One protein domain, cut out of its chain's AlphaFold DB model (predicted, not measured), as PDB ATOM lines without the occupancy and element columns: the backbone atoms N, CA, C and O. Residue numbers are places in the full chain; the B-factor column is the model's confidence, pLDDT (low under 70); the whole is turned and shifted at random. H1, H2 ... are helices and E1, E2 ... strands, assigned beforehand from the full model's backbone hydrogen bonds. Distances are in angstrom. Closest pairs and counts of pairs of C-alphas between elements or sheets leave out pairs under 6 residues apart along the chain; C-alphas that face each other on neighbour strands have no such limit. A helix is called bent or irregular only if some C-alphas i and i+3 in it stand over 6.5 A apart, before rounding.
ATOM      1  N   LYS A   4       7.367  34.193 -28.696       75.69
ATOM      2  CA  LYS A   4       6.824  33.533 -27.494       75.69
ATOM      3  C   LYS A   4       6.067  32.245 -27.829       75.69
ATOM      4  O   LYS A   4       6.152  31.273 -27.078       75.69
ATOM      5  N   GLU A   5       5.323  32.239 -28.930       78.06
ATOM      6  CA  GLU A   5       4.633  31.044 -29.430       78.06
ATOM      7  C   GLU A   5       5.636  29.992 -29.893       78.06
ATOM      8  O   GLU A   5       5.507  28.828 -29.518       78.06
ATOM      9  N   PHE A   6       6.683  30.413 -30.605       78.25
ATOM     10  CA  PHE A   6       7.756  29.525 -31.035       78.25
ATOM     11  C   PHE A   6       8.478  28.872 -29.848       78.25
ATOM     12  O   PHE A   6       8.583  27.650 -29.791       78.25
ATOM     13  N   LEU A   7       8.892  29.651 -28.840       78.25
ATOM     14  CA  LEU A   7       9.541  29.106 -27.640       78.25
ATOM     15  C   LEU A   7       8.652  28.098 -26.903       78.25
ATOM     16  O   LEU A   7       9.136  27.072 -26.422       78.25
ATOM     17  N   LYS A   8       7.343  28.366 -26.813       81.62
ATOM     18  CA  LYS A   8       6.384  27.406 -26.250       81.62
ATOM     19  C   LYS A   8       6.290  26.142 -27.102       81.62
ATOM     20  O   LYS A   8       6.204  25.066 -26.521       81.62
ATOM     21  N   LYS A   9       6.311  26.262 -28.435       80.38
ATOM     22  CA  LYS A   9       6.313  25.115 -29.350       80.38
ATOM     23  C   LYS A   9       7.564  24.262 -29.139       80.38
ATOM     24  O   LYS A   9       7.418  23.096 -28.807       80.38
ATOM     25  N   VAL A  10       8.765  24.849 -29.180       82.31
ATOM     26  CA  VAL A  10      10.034  24.119 -28.976       82.31
ATOM     27  C   VAL A  10      10.077  23.402 -27.625       82.31
ATOM     28  O   VAL A  10      10.436  22.232 -27.555       82.31
ATOM     29  N   ARG A  11       9.641  24.061 -26.546       82.31
ATOM     30  CA  ARG A  11       9.585  23.441 -25.209       82.31
ATOM     31  C   ARG A  11       8.615  22.260 -25.116       82.31
ATOM     32  O   ARG A  11       8.778  21.431 -24.228       82.31
ATOM     33  N   ARG A  12       7.597  22.211 -25.976       86.75
ATOM     34  CA  ARG A  12       6.598  21.135 -26.011       86.75
ATOM     35  C   ARG A  12       7.025  19.946 -26.864       86.75
ATOM     36  O   ARG A  12       6.377  18.913 -26.740       86.75
ATOM     37  N   ILE A  13       8.083  20.087 -27.670       87.50
ATOM     38  CA  ILE A  13       8.582  19.009 -28.523       87.50
ATOM     39  C   ILE A  13       9.006  17.827 -27.646       87.50
ATOM     40  O   ILE A  13       9.937  17.941 -26.839       87.50
ATOM     41  N   LYS A  14       8.327  16.690 -27.809       87.06
ATOM     42  CA  LYS A  14       8.618  15.458 -27.065       87.06
ATOM     43  C   LYS A  14       9.669  14.619 -27.772       87.06
ATOM     44  O   LYS A  14      10.528  14.059 -27.097       87.06
ATOM     45  N   LYS A  15       9.624  14.561 -29.104       89.25
ATOM     46  CA  LYS A  15      10.547  13.773 -29.918       89.25
ATOM     47  C   LYS A  15      10.821  14.441 -31.262       89.25
ATOM     48  O   LYS A  15       9.897  14.718 -32.019       89.25
ATOM     49  N   ILE A  16      12.097  14.636 -31.573       88.44
ATOM     50  CA  ILE A  16      12.565  14.970 -32.921       88.44
ATOM     51  C   ILE A  16      13.009  13.669 -33.583       88.44
ATOM     52  O   ILE A  16      13.778  12.903 -33.001       88.44
ATOM     53  N   THR A  17      12.475  13.391 -34.766       89.81
ATOM     54  CA  THR A  17      12.701  12.126 -35.480       89.81
ATOM     55  C   THR A  17      13.508  12.297 -36.748       89.81
ATOM     56  O   THR A  17      14.103  11.326 -37.198       89.81
ATOM     57  N   ASP A  18      13.523  13.495 -37.327       89.44
ATOM     58  CA  ASP A  18      14.302  13.757 -38.527       89.44
ATOM     59  C   ASP A  18      14.717  15.224 -38.631       89.44
ATOM     60  O   ASP A  18      14.020  16.126 -38.159       89.44
ATOM     61  N   ILE A  19      15.869  15.438 -39.259       88.19
ATOM     62  CA  ILE A  19      16.376  16.743 -39.666       88.19
ATOM     63  C   ILE A  19      16.955  16.560 -41.077       88.19
ATOM     64  O   ILE A  19      17.828  15.719 -41.314       88.19
ATOM     65  N   HIS A  20      16.516  17.355 -42.044       87.69
ATOM     66  CA  HIS A  20      17.055  17.285 -43.401       87.69
ATOM     67  C   HIS A  20      17.039  18.633 -44.110       87.69
ATOM     68  O   HIS A  20      16.323  19.553 -43.730       87.69
ATOM     69  N   TRP A  21      17.867  18.743 -45.145       86.38
ATOM     70  CA  TRP A  21      17.829  19.875 -46.060       86.38
ATOM     71  C   TRP A  21      16.792  19.594 -47.145       86.38
ATOM     72  O   TRP A  21      16.767  18.493 -47.699       86.38
ATOM     73  N   ARG A  22      15.962  20.585 -47.451       87.81
ATOM     74  CA  ARG A  22      15.021  20.602 -48.571       87.81
ATOM     75  C   ARG A  22      15.431  21.758 -49.475       87.81
ATOM     76  O   ARG A  22      15.552  22.879 -48.997       87.81
ATOM     77  N   VAL A  23      15.674  21.473 -50.750       82.62
ATOM     78  CA  VAL A  23      15.938  22.500 -51.765       82.62
ATOM     79  C   VAL A  23      14.679  22.638 -52.612       82.62
ATOM     80  O   VAL A  23      14.205  21.648 -53.171       82.62
ATOM     81  N   GLU A  24      14.104  23.833 -52.671       76.12
ATOM     82  CA  GLU A  24      12.947  24.136 -53.512       76.12
ATOM     83  C   GLU A  24      13.408  24.652 -54.880       76.12
ATOM     84  O   GLU A  24      14.159  25.604 -54.965       76.12
ATOM     85  N   GLY A  25      12.950  24.060 -55.983       68.25
ATOM     86  CA  GLY A  25      13.316  24.521 -57.331       68.25
ATOM     87  C   GLY A  25      14.504  23.779 -57.950       68.25
ATOM     88  O   GLY A  25      14.843  22.669 -57.550       68.25
ATOM     89  N   LYS A  26      15.061  24.344 -59.031       67.38
ATOM     90  CA  LYS A  26      16.086  23.677 -59.859       67.38
ATOM     91  C   LYS A  26      17.518  24.075 -59.507       67.38
ATOM     92  O   LYS A  26      18.426  23.314 -59.829       67.38
ATOM     93  N   ASP A  27      17.714  25.244 -58.898       69.25
ATOM     94  CA  ASP A  27      19.046  25.737 -58.559       69.25
ATOM     95  C   ASP A  27      19.409  25.356 -57.124       69.25
ATOM     96  O   ASP A  27      18.989  25.978 -56.155       69.25
ATOM     97  N   VAL A  28      20.191  24.288 -56.998       63.91
ATOM     98  CA  VAL A  28      20.671  23.776 -55.709       63.91
ATOM     99  C   VAL A  28      21.736  24.664 -55.060       63.91
ATOM    100  O   VAL A  28      22.152  24.377 -53.937       63.91
ATOM    101  N   LEU A  29      22.209  25.695 -55.765       68.88
ATOM    102  CA  LEU A  29      23.206  26.643 -55.276       68.88
ATOM    103  C   LEU A  29      22.583  27.958 -54.804       68.88
ATOM    104  O   LEU A  29      23.297  28.767 -54.210       68.88
ATOM    105  N   ASP A  30      21.285  28.170 -55.039       70.06
ATOM    106  CA  ASP A  30      20.585  29.349 -54.547       70.06
ATOM    107  C   ASP A  30      20.289  29.188 -53.041       70.06
ATOM    108  O   ASP A  30      19.498  28.319 -52.655       70.06
ATOM    109  N   PRO A  31      20.914  29.993 -52.164       65.12
ATOM    110  CA  PRO A  31      20.704  29.904 -50.724       65.12
ATOM    111  C   PRO A  31      19.254  30.161 -50.299       65.12
ATOM    112  O   PRO A  31      18.812  29.592 -49.300       65.12
ATOM    113  N   ASP A  32      18.503  30.964 -51.057       70.31
ATOM    114  CA  ASP A  32      17.112  31.304 -50.739       70.31
ATOM    115  C   ASP A  32      16.169  30.116 -50.972       70.31
ATOM    116  O   ASP A  32      15.061  30.062 -50.429       70.31
ATOM    117  N   LEU A  33      16.633  29.135 -51.747       72.25
ATOM    118  CA  LEU A  33      15.926  27.908 -52.074       72.25
ATOM    119  C   LEU A  33      16.227  26.769 -51.096       72.25
ATOM    120  O   LEU A  33      15.605  25.710 -51.190       72.25
ATOM    121  N   VAL A  34      17.138  26.963 -50.137       78.44
ATOM    122  CA  VAL A  34      17.515  25.936 -49.161       78.44
ATOM    123  C   VAL A  34      16.770  26.145 -47.834       78.44
ATOM    124  O   VAL A  34      16.762  27.214 -47.218       78.44
ATOM    125  N   LYS A  35      16.122  25.079 -47.363       85.12
ATOM    126  CA  LYS A  35      15.416  25.012 -46.081       85.12
ATOM    127  C   LYS A  35      15.941  23.860 -45.238       85.12
ATOM    128  O   LYS A  35      16.251  22.784 -45.744       85.12
ATOM    129  N   VAL A  36      15.965  24.061 -43.930       86.12
ATOM    130  CA  VAL A  36      16.088  23.001 -42.932       86.12
ATOM    131  C   VAL A  36      14.683  22.584 -42.532       86.12
ATOM    132  O   VAL A  36      13.892  23.408 -42.074       86.12
ATOM    133  N   VAL A  37      14.379  21.303 -42.688       89.25
ATOM    134  CA  VAL A  37      13.123  20.695 -42.255       89.25
ATOM    135  C   VAL A  37      13.408  19.843 -41.034       89.25
ATOM    136  O   VAL A  37      14.315  19.008 -41.042       89.25
ATOM    137  N   ILE A  38      12.637  20.070 -39.978       89.50
ATOM    138  CA  ILE A  38      12.733  19.340 -38.718       89.50
ATOM    139  C   ILE A  38      11.398  18.648 -38.479       89.50
ATOM    140  O   ILE A  38      10.372  19.317 -38.381       89.50
ATOM    141  N   VAL A  39      11.412  17.321 -38.363       90.88
ATOM    142  CA  VAL A  39      10.219  16.528 -38.052       90.88
ATOM    143  C   VAL A  39      10.177  16.289 -36.549       90.88
ATOM    144  O   VAL A  39      11.019  15.579 -35.993       90.88
ATOM    145  N   ALA A  40       9.205  16.907 -35.886       89.19
ATOM    146  CA  ALA A  40       9.040  16.892 -34.441       89.19
ATOM    147  C   ALA A  40       7.599  16.523 -34.083       89.19
ATOM    148  O   ALA A  40       6.663  17.181 -34.524       89.19
ATOM    149  N   ASP A  41       7.415  15.472 -33.282       89.94
ATOM    150  CA  ASP A  41       6.097  14.964 -32.870       89.94
ATOM    151  C   ASP A  41       5.125  14.684 -34.041       89.94
ATOM    152  O   ASP A  41       3.909  14.752 -33.880       89.94
ATOM    153  N   GLY A  42       5.658  14.353 -35.224       87.25
ATOM    154  CA  GLY A  42       4.880  14.125 -36.448       87.25
ATOM    155  C   GLY A  42       4.542  15.390 -37.248       87.25
ATOM    156  O   GLY A  42       3.908  15.279 -38.294       87.25
ATOM    157  N   GLU A  43       4.975  16.573 -36.804       87.94
ATOM    158  CA  GLU A  43       4.841  17.841 -37.530       87.94
ATOM    159  C   GLU A  43       6.170  18.279 -38.167       87.94
ATOM    160  O   GLU A  43       7.238  18.095 -37.581       87.94
ATOM    161  N   GLU A  44       6.106  18.931 -39.333       90.06
ATOM    162  CA  GLU A  44       7.265  19.583 -39.954       90.06
ATOM    163  C   GLU A  44       7.421  21.032 -39.459       90.06
ATOM    164  O   GLU A  44       6.468  21.816 -39.403       90.06
ATOM    165  N   ILE A  45       8.650  21.402 -39.109       86.31
ATOM    166  CA  ILE A  45       9.077  22.773 -38.838       86.31
ATOM    167  C   ILE A  45      10.105  23.137 -39.905       86.31
ATOM    168  O   ILE A  45      11.203  22.585 -39.919       86.31
ATOM    169  N   GLU A  46       9.750  24.066 -40.789       86.19
ATOM    170  CA  GLU A  46      10.643  24.560 -41.839       86.19
ATOM    171  C   GLU A  46      11.327  25.863 -41.418       86.19
ATOM    172  O   GLU A  46      10.683  26.792 -40.921       86.19
ATOM    173  N   ILE A  47      12.636  25.942 -41.644       79.94
ATOM    174  CA  ILE A  47      13.456  27.126 -41.383       79.94
ATOM    175  C   ILE A  47      14.321  27.388 -42.618       79.94
ATOM    176  O   ILE A  47      15.105  26.531 -43.011       79.94
ATOM    177  N   THR A  48      14.202  28.565 -43.232       78.06
ATOM    178  CA  THR A  48      15.073  28.981 -44.347       78.06
ATOM    179  C   THR A  48      16.524  29.108 -43.882       78.06
ATOM    180  O   THR A  48      16.776  29.730 -42.847       78.06
ATOM    181  N   TYR A  49      17.469  28.522 -44.624       73.75
ATOM    182  CA  TYR A  49      18.902  28.633 -44.353       73.75
ATOM    183  C   TYR A  49      19.739  28.322 -45.610       73.75
ATOM    184  O   TYR A  49      19.518  27.268 -46.199       73.75
ATOM    185  N   PRO A  50      20.792  29.106 -45.921       67.56
ATOM    186  CA  PRO A  50      21.283  30.231 -45.128       67.56
ATOM    187  C   PRO A  50      20.382  31.458 -45.284       67.56
ATOM    188  O   PRO A  50      19.492  31.497 -46.127       67.56
ATOM    189  N   LEU A  51      20.547  32.441 -44.402       67.25
ATOM    190  CA  LEU A  51      19.754  33.659 -44.507       67.25
ATOM    191  C   LEU A  51      20.173  34.485 -45.727       67.25
ATOM    192  O   LEU A  51      21.377  34.642 -45.954       67.25
ATOM    193  N   PRO A  52      19.208  35.115 -46.417       64.19
ATOM    194  CA  PRO A  52      19.518  36.129 -47.406       64.19
ATOM    195  C   PRO A  52      20.312  37.278 -46.744       64.19
ATOM    196  O   PRO A  52      19.978  37.704 -45.628       64.19
ATOM    197  N   PRO A  53      21.369  37.798 -47.395       59.06
ATOM    198  CA  PRO A  53      22.307  38.759 -46.801       59.06
ATOM    199  C   PRO A  53      21.689  40.123 -46.437       59.06
ATOM    200  O   PRO A  53      22.292  40.889 -45.687       59.06
ATOM    201  N   ASP A  54      20.482  40.432 -46.913       62.62
ATOM    202  CA  ASP A  54      19.773  41.698 -46.689       62.62
ATOM    203  C   ASP A  54      18.981  41.757 -45.361       62.62
ATOM    204  O   ASP A  54      18.427  42.802 -45.011       62.62
ATOM    205  N   LYS A  55      18.941  40.668 -44.576       59.22
ATOM    206  CA  LYS A  55      18.050  40.507 -43.405       59.22
ATOM    207  C   LYS A  55      18.786  40.334 -42.071       59.22
ATOM    208  O   LYS A  55      18.525  39.408 -41.299       59.22
ATOM    209  N   THR A  56      19.660  41.284 -41.741       56.28
ATOM    210  CA  THR A  56      20.497  41.280 -40.519       56.28
ATOM    211  C   THR A  56      19.723  41.087 -39.203       56.28
ATOM    212  O   THR A  56      20.224  40.420 -38.302       56.28
ATOM    213  N   GLY A  57      18.489  41.591 -39.081       55.00
ATOM    214  CA  GLY A  57      17.649  41.409 -37.883       55.00
ATOM    215  C   GLY A  57      16.926  40.055 -37.779       55.00
ATOM    216  O   GLY A  57      16.631  39.596 -36.676       55.00
ATOM    217  N   ILE A  58      16.663  39.385 -38.907       60.28
ATOM    218  CA  ILE A  58      16.032  38.048 -38.940       60.28
ATOM    219  C   ILE A  58      17.065  36.973 -38.572       60.28
ATOM    220  O   ILE A  58      16.714  35.940 -37.998       60.28
ATOM    221  N   ASN A  59      18.343  37.285 -38.803       68.19
ATOM    222  CA  ASN A  59      19.488  36.423 -38.559       68.19
ATOM    223  C   ASN A  59      19.542  35.890 -37.114       68.19
ATOM    224  O   ASN A  59      19.569  34.682 -36.876       68.19
ATOM    225  N   PHE A  60      19.418  36.786 -36.129       70.25
ATOM    226  CA  PHE A  60      19.449  36.407 -34.714       70.25
ATOM    227  C   PHE A  60      18.294  35.476 -34.319       70.25
ATOM    228  O   PHE A  60      18.502  34.502 -33.595       70.25
ATOM    229  N   ILE A  61      17.074  35.759 -34.784       74.06
ATOM    230  CA  ILE A  61      15.880  34.997 -34.396       74.06
ATOM    231  C   ILE A  61      15.925  33.591 -34.995       74.06
ATOM    232  O   ILE A  61      15.645  32.626 -34.285       74.06
ATOM    233  N   GLN A  62      16.299  33.458 -36.270       74.62
ATOM    234  CA  GLN A  62      16.379  32.156 -36.935       74.62
ATOM    235  C   GLN A  62      17.546  31.305 -36.420       74.62
ATOM    236  O   GLN A  62      17.342  30.124 -36.146       74.62
ATOM    237  N   PHE A  63      18.733  31.877 -36.191       78.31
ATOM    238  CA  PHE A  63      19.839  31.125 -35.583       78.31
ATOM    239  C   PHE A  63      19.551  30.728 -34.139       78.31
ATOM    240  O   PHE A  63      19.812  29.589 -33.758       78.31
ATOM    241  N   SER A  64      18.925  31.608 -33.353       80.38
ATOM    242  CA  SER A  64      18.464  31.255 -32.005       80.38
ATOM    243  C   SER A  64      17.422  30.138 -32.042       80.38
ATOM    244  O   SER A  64      17.467  29.219 -31.227       80.38
ATOM    245  N   ALA A  65      16.493  30.182 -33.000       81.25
ATOM    246  CA  ALA A  65      15.499  29.135 -33.198       81.25
ATOM    247  C   ALA A  65      16.148  27.785 -33.525       81.25
ATOM    248  O   ALA A  65      15.811  26.778 -32.899       81.25
ATOM    249  N   MET A  66      17.116  27.775 -34.444       83.62
ATOM    250  CA  MET A  66      17.849  26.572 -34.825       83.62
ATOM    251  C   MET A  66      18.656  26.009 -33.652       83.62
ATOM    252  O   MET A  66      18.556  24.820 -33.353       83.62
ATOM    253  N   ALA A  67      19.386  26.869 -32.936       86.81
ATOM    254  CA  ALA A  67      20.172  26.478 -31.772       86.81
ATOM    255  C   ALA A  67      19.298  25.864 -30.672       86.81
ATOM    256  O   ALA A  67      19.640  24.824 -30.116       86.81
ATOM    257  N   LEU A  68      18.128  26.449 -30.398       87.25
ATOM    258  CA  LEU A  68      17.190  25.904 -29.418       87.25
ATOM    259  C   LEU A  68      16.655  24.526 -29.815       87.25
ATOM    260  O   LEU A  68      16.539  23.659 -28.950       87.25
ATOM    261  N   ILE A  69      16.331  24.310 -31.092       86.69
ATOM    262  CA  ILE A  69      15.809  23.018 -31.552       86.69
ATOM    263  C   ILE A  69      16.907  21.949 -31.550       86.69
ATOM    264  O   ILE A  69      16.671  20.843 -31.070       86.69
ATOM    265  N   ILE A  70      18.113  22.278 -32.014       87.62
ATOM    266  CA  ILE A  70      19.258  21.360 -31.986       87.62
ATOM    267  C   ILE A  70      19.608  20.990 -30.546       87.62
ATOM    268  O   ILE A  70      19.718  19.808 -30.235       87.62
ATOM    269  N   ASN A  71      19.693  21.964 -29.638       89.31
ATOM    270  CA  ASN A  71      19.939  21.686 -28.223       89.31
ATOM    271  C   ASN A  71      18.837  20.810 -27.618       89.31
ATOM    272  O   ASN A  71      19.130  19.922 -26.819       89.31
ATOM    273  N   LYS A  72      17.572  21.018 -28.018       86.88
ATOM    274  CA  LYS A  72      16.465  20.163 -27.579       86.88
ATOM    275  C   LYS A  72      16.630  18.725 -28.067       86.88
ATOM    276  O   LYS A  72      16.382  17.796 -27.305       86.88
ATOM    277  N   PHE A  73      17.055  18.542 -29.313       87.81
ATOM    278  CA  PHE A  73      17.355  17.222 -29.854       87.81
ATOM    279  C   PHE A  73      18.522  16.557 -29.108       87.81
ATOM    280  O   PHE A  73      18.388  15.415 -28.680       87.81
ATOM    281  N   MET A  74      19.626  17.275 -28.883       87.56
ATOM    282  CA  MET A  74      20.794  16.762 -28.154       87.56
ATOM    283  C   MET A  74      20.437  16.318 -26.733       87.56
ATOM    284  O   MET A  74      20.800  15.218 -26.322       87.56
ATOM    285  N   GLU A  75      19.624  17.113 -26.028       87.75
ATOM    286  CA  GLU A  75      19.055  16.740 -24.729       87.75
ATOM    287  C   GLU A  75      18.246  15.435 -24.819       87.75
ATOM    288  O   GLU A  75      18.447  14.530 -24.012       87.75
ATOM    289  N   GLN A  76      17.361  15.300 -25.817       84.94
ATOM    290  CA  GLN A  76      16.547  14.089 -26.007       84.94
ATOM    291  C   GLN A  76      17.392  12.835 -26.232       84.94
ATOM    292  O   GLN A  76      16.993  11.744 -25.825       84.94
ATOM    293  N   ILE A  77      18.543  12.976 -26.887       85.19
ATOM    294  CA  ILE A  77      19.434  11.853 -27.164       85.19
ATOM    295  C   ILE A  77      20.486  11.622 -26.070       85.19
ATOM    296  O   ILE A  77      21.243  10.655 -26.176       85.19
ATOM    297  N   GLY A  78      20.515  12.445 -25.016       85.25
ATOM    298  CA  GLY A  78      21.499  12.355 -23.934       85.25
ATOM    299  C   GLY A  78      22.919  12.712 -24.381       85.25
ATOM    300  O   GLY A  78      23.874  12.115 -23.896       85.25
ATOM    301  N   ASN A  79      23.054  13.620 -25.350       87.81
ATOM    302  CA  ASN A  79      24.336  14.117 -25.842       87.81
ATOM    303  C   ASN A  79      24.621  15.500 -25.229       87.81
ATOM    304  O   ASN A  79      23.768  16.385 -25.274       87.81
ATOM    305  N   ASP A  80      25.822  15.691 -24.677       84.81
ATOM    306  CA  ASP A  80      26.230  16.934 -24.003       84.81
ATOM    307  C   ASP A  80      26.564  18.086 -24.967       84.81
ATOM    308  O   ASP A  80      26.866  19.201 -24.533       84.81
ATOM    309  N   PHE A  81      26.503  17.844 -26.279       83.75
ATOM    310  CA  PHE A  81      26.689  18.871 -27.293       83.75
ATOM    311  C   PHE A  81      25.657  19.994 -27.137       83.75
ATOM    312  O   PHE A  81      24.443  19.775 -27.144       83.75
ATOM    313  N   ARG A  82      26.155  21.226 -27.026       85.06
ATOM    314  CA  ARG A  82      25.345  22.442 -26.983       85.06
ATOM    315  C   ARG A  82      25.899  23.458 -27.954       85.06
ATOM    316  O   ARG A  82      27.111  23.624 -28.046       85.06
ATOM    317  N   ILE A  83      24.993  24.164 -28.611       86.62
ATOM    318  CA  ILE A  83      25.321  25.257 -29.519       86.62
ATOM    319  C   ILE A  83      24.578  26.531 -29.149       86.62
ATOM    320  O   ILE A  83      23.518  26.511 -28.515       86.62
ATOM    321  N   ASN A  84      25.128  27.649 -29.588       81.69
ATOM    322  CA  ASN A  84      24.553  28.975 -29.503       81.69
ATOM    323  C   ASN A  84      24.393  29.583 -30.910       81.69
ATOM    324  O   ASN A  84      24.911  29.065 -31.893       81.69
ATOM    325  N   PHE A  85      23.684  30.707 -31.017       72.44
ATOM    326  CA  PHE A  85      23.393  31.373 -32.294       72.44
ATOM    327  C   PHE A  85      24.635  31.917 -33.029       72.44
ATOM    328  O   PHE A  85      24.516  32.334 -34.176       72.44
ATOM    329  N   ILE A  86      25.792  31.971 -32.358       74.88
ATOM    330  CA  ILE A  86      27.075  32.448 -32.906       74.88
ATOM    331  C   ILE A  86      27.877  31.291 -33.524       74.88
ATOM    332  O   ILE A  86      28.769  31.526 -34.335       74.88
ATOM    333  N   ASP A  87      27.566  30.049 -33.148       81.31
ATOM    334  CA  ASP A  87      28.300  28.875 -33.610       81.31
ATOM    335  C   ASP A  87      27.962  28.536 -35.068       81.31
ATOM    336  O   ASP A  87      26.971  29.006 -35.631       81.31
ATOM    337  N   ASP A  88      28.776  27.677 -35.687       82.69
ATOM    338  CA  ASP A  88      28.512  27.155 -37.028       82.69
ATOM    339  C   ASP A  88      27.247  26.277 -37.032       82.69
ATOM    340  O   ASP A  88      27.267  25.067 -36.764       82.69
ATOM    341  N   ILE A  89      26.125  26.919 -37.351       83.12
ATOM    342  CA  ILE A  89      24.808  26.293 -37.414       83.12
ATOM    343  C   ILE A  89      24.762  25.177 -38.466       83.12
ATOM    344  O   ILE A  89      24.125  24.152 -38.222       83.12
ATOM    345  N   ALA A  90      25.447  25.316 -39.605       82.75
ATOM    346  CA  ALA A  90      25.447  24.285 -40.644       82.75
ATOM    347  C   ALA A  90      26.134  23.006 -40.154       82.75
ATOM    348  O   ALA A  90      25.613  21.901 -40.350       82.75
ATOM    349  N   ASN A  91      27.268  23.146 -39.463       84.75
ATOM    350  CA  ASN A  91      27.944  22.015 -38.837       84.75
ATOM    351  C   ASN A  91      27.057  21.357 -37.766       84.75
ATOM    352  O   ASN A  91      26.892  20.137 -37.761       84.75
ATOM    353  N   ALA A  92      26.405  22.152 -36.916       85.19
ATOM    354  CA  ALA A  92      25.510  21.642 -35.882       85.19
ATOM    355  C   ALA A  92      24.299  20.882 -36.450       85.19
ATOM    356  O   ALA A  92      23.936  19.818 -35.937       85.19
ATOM    357  N   ILE A  93      23.704  21.380 -37.539       85.75
ATOM    358  CA  ILE A  93      22.652  20.671 -38.275       85.75
ATOM    359  C   ILE A  93      23.199  19.332 -38.766       85.75
ATOM    360  O   ILE A  93      22.638  18.287 -38.448       85.75
ATOM    361  N   ASN A  94      24.310  19.332 -39.502       85.62
ATOM    362  CA  ASN A  94      24.863  18.106 -40.079       85.62
ATOM    363  C   ASN A  94      25.273  17.074 -39.018       85.62
ATOM    364  O   ASN A  94      25.021  15.881 -39.204       85.62
ATOM    365  N   TYR A  95      25.822  17.517 -37.886       86.25
ATOM    366  CA  TYR A  95      26.113  16.656 -36.744       86.25
ATOM    367  C   TYR A  95      24.830  16.035 -36.170       86.25
ATOM    368  O   TYR A  95      24.741  14.814 -36.042       86.25
ATOM    369  N   SER A  96      23.795  16.848 -35.927       83.94
ATOM    370  CA  SER A  96      22.487  16.383 -35.436       83.94
ATOM    371  C   SER A  96      21.872  15.328 -36.356       83.94
ATOM    372  O   SER A  96      21.444  14.267 -35.906       83.94
ATOM    373  N   ARG A  97      21.905  15.573 -37.669       85.44
ATOM    374  CA  ARG A  97      21.407  14.646 -38.695       85.44
ATOM    375  C   ARG A  97      22.104  13.294 -38.650       85.44
ATOM    376  O   ARG A  97      21.461  12.259 -38.805       85.44
ATOM    377  N   LYS A  98      23.421  13.293 -38.442       87.44
ATOM    378  CA  LYS A  98      24.205  12.062 -38.318       87.44
ATOM    379  C   LYS A  98      23.781  11.257 -37.085       87.44
ATOM    380  O   LYS A  98      23.566  10.057 -37.205       87.44
ATOM    381  N   GLN A  99      23.574  11.923 -35.949       85.06
ATOM    382  CA  GLN A  99      23.125  11.276 -34.710       85.06
ATOM    383  C   GLN A  99      21.723  10.654 -34.823       85.06
ATOM    384  O   GLN A  99      21.463   9.628 -34.202       85.06
ATOM    385  N   ILE A 100      20.825  11.239 -35.627       84.31
ATOM    386  CA  ILE A 100      19.512  10.637 -35.927       84.31
ATOM    387  C   ILE A 100      19.689   9.331 -36.707       84.31
ATOM    388  O   ILE A 100      19.128   8.312 -36.319       84.31
ATOM    389  N   LYS A 101      20.495   9.344 -37.776       79.25
ATOM    390  CA  LYS A 101      20.724   8.165 -38.630       79.25
ATOM    391  C   LYS A 101      21.376   6.996 -37.898       79.25
ATOM    392  O   LYS A 101      21.113   5.859 -38.241       79.25
ATOM    393  N   GLU A 102      22.226   7.269 -36.914       77.75
ATOM    394  CA  GLU A 102      22.869   6.231 -36.098       77.75
ATOM    395  C   GLU A 102      21.897   5.561 -35.103       77.75
ATOM    396  O   GLU A 102      22.262   4.581 -34.457       77.75
ATOM    397  N   ARG A 103      20.669   6.084 -34.956       65.06
ATOM    398  CA  ARG A 103      19.656   5.617 -33.993       65.06
ATOM    399  C   ARG A 103      18.383   5.044 -34.629       65.06
ATOM    400  O   ARG A 103      17.497   4.626 -33.882       65.06
TER     401      ARG A 103
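This is residues 4 to 103 of the 104 residues of an uncharacterized protein of Caloramator quimbayensis (UniProt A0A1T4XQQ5). A three-stranded sheet, E1 E2 E3, has two helices, H2 and H3, side by side over one face and the other face bare; a short helix, H1, packs on H2 off the sheet. The printed part has 100 residues with the elements H1 E1 E2 E3 H2 H3 along it, of mixed class. The antiparallel sheet, order E1 E2 E3, is a meander, each strand the antiparallel neighbour of the one before. The whole is compact and rounded, with a radius of gyration of the C-alphas of 13.3 A and spans of 36 by 28 by 24 A.

H1, residues 4 to 12, touches residues 68 to 72 alone of H2, residues 56 to 77, at a shallow tilt of 15 degrees, the same way; the closest C-alphas are those of Val 10 and Ile 69, 6.4 A. E1, residues 16 to 23, and E2, residues 34 to 40, form a hairpin, with N 20 and O 37 2.9 A apart, within hydrogen-bond range. E2 and E3, residues 43 to 48, form another, with N 38 and O 45 2.9 A apart, also within range. H2 is on the sheet at a height of 10.1 A, over E1, E2 and E3. H3, residues 89 to 101, is on the same face at a height of 8.6 A, over E1 and only just over E2, where 3 of its C-alphas fall; the closest C-alphas of E1 and H3 are those of Ile 19 and Arg 97, 5.5 A. H2 and H3 touch at a shallow tilt of 26 degrees, the same way, closest at the C-alphas of Ile 70 and Ser 96, 6.9 A. Every O i to N i+4 pair is within hydrogen-bond range in H1 and H3, and 16 of 18 in H2.

H1 begins at C-alpha 4 (6.824, 33.533, -27.494) and is 12.5 A long. E1 is 20.6 A, E2 19.2 A and E3 16.6 A. H2 is 32.3 A and neither bent nor irregular, but only just: C-alphas 57 and 60 are 6.2 A apart. H3, 18.6 A, ends at C-alpha 101 (20.724, 8.165, -38.630).

The two C-alphas farthest apart are those of Asp 54 and Arg 103, 38.2 A. The printed part has no cut, and the link from H2 to H3, 11 residues, is long. The pLDDT is under 70 at residues 25 to 29, 31, 50 to 59 and 103.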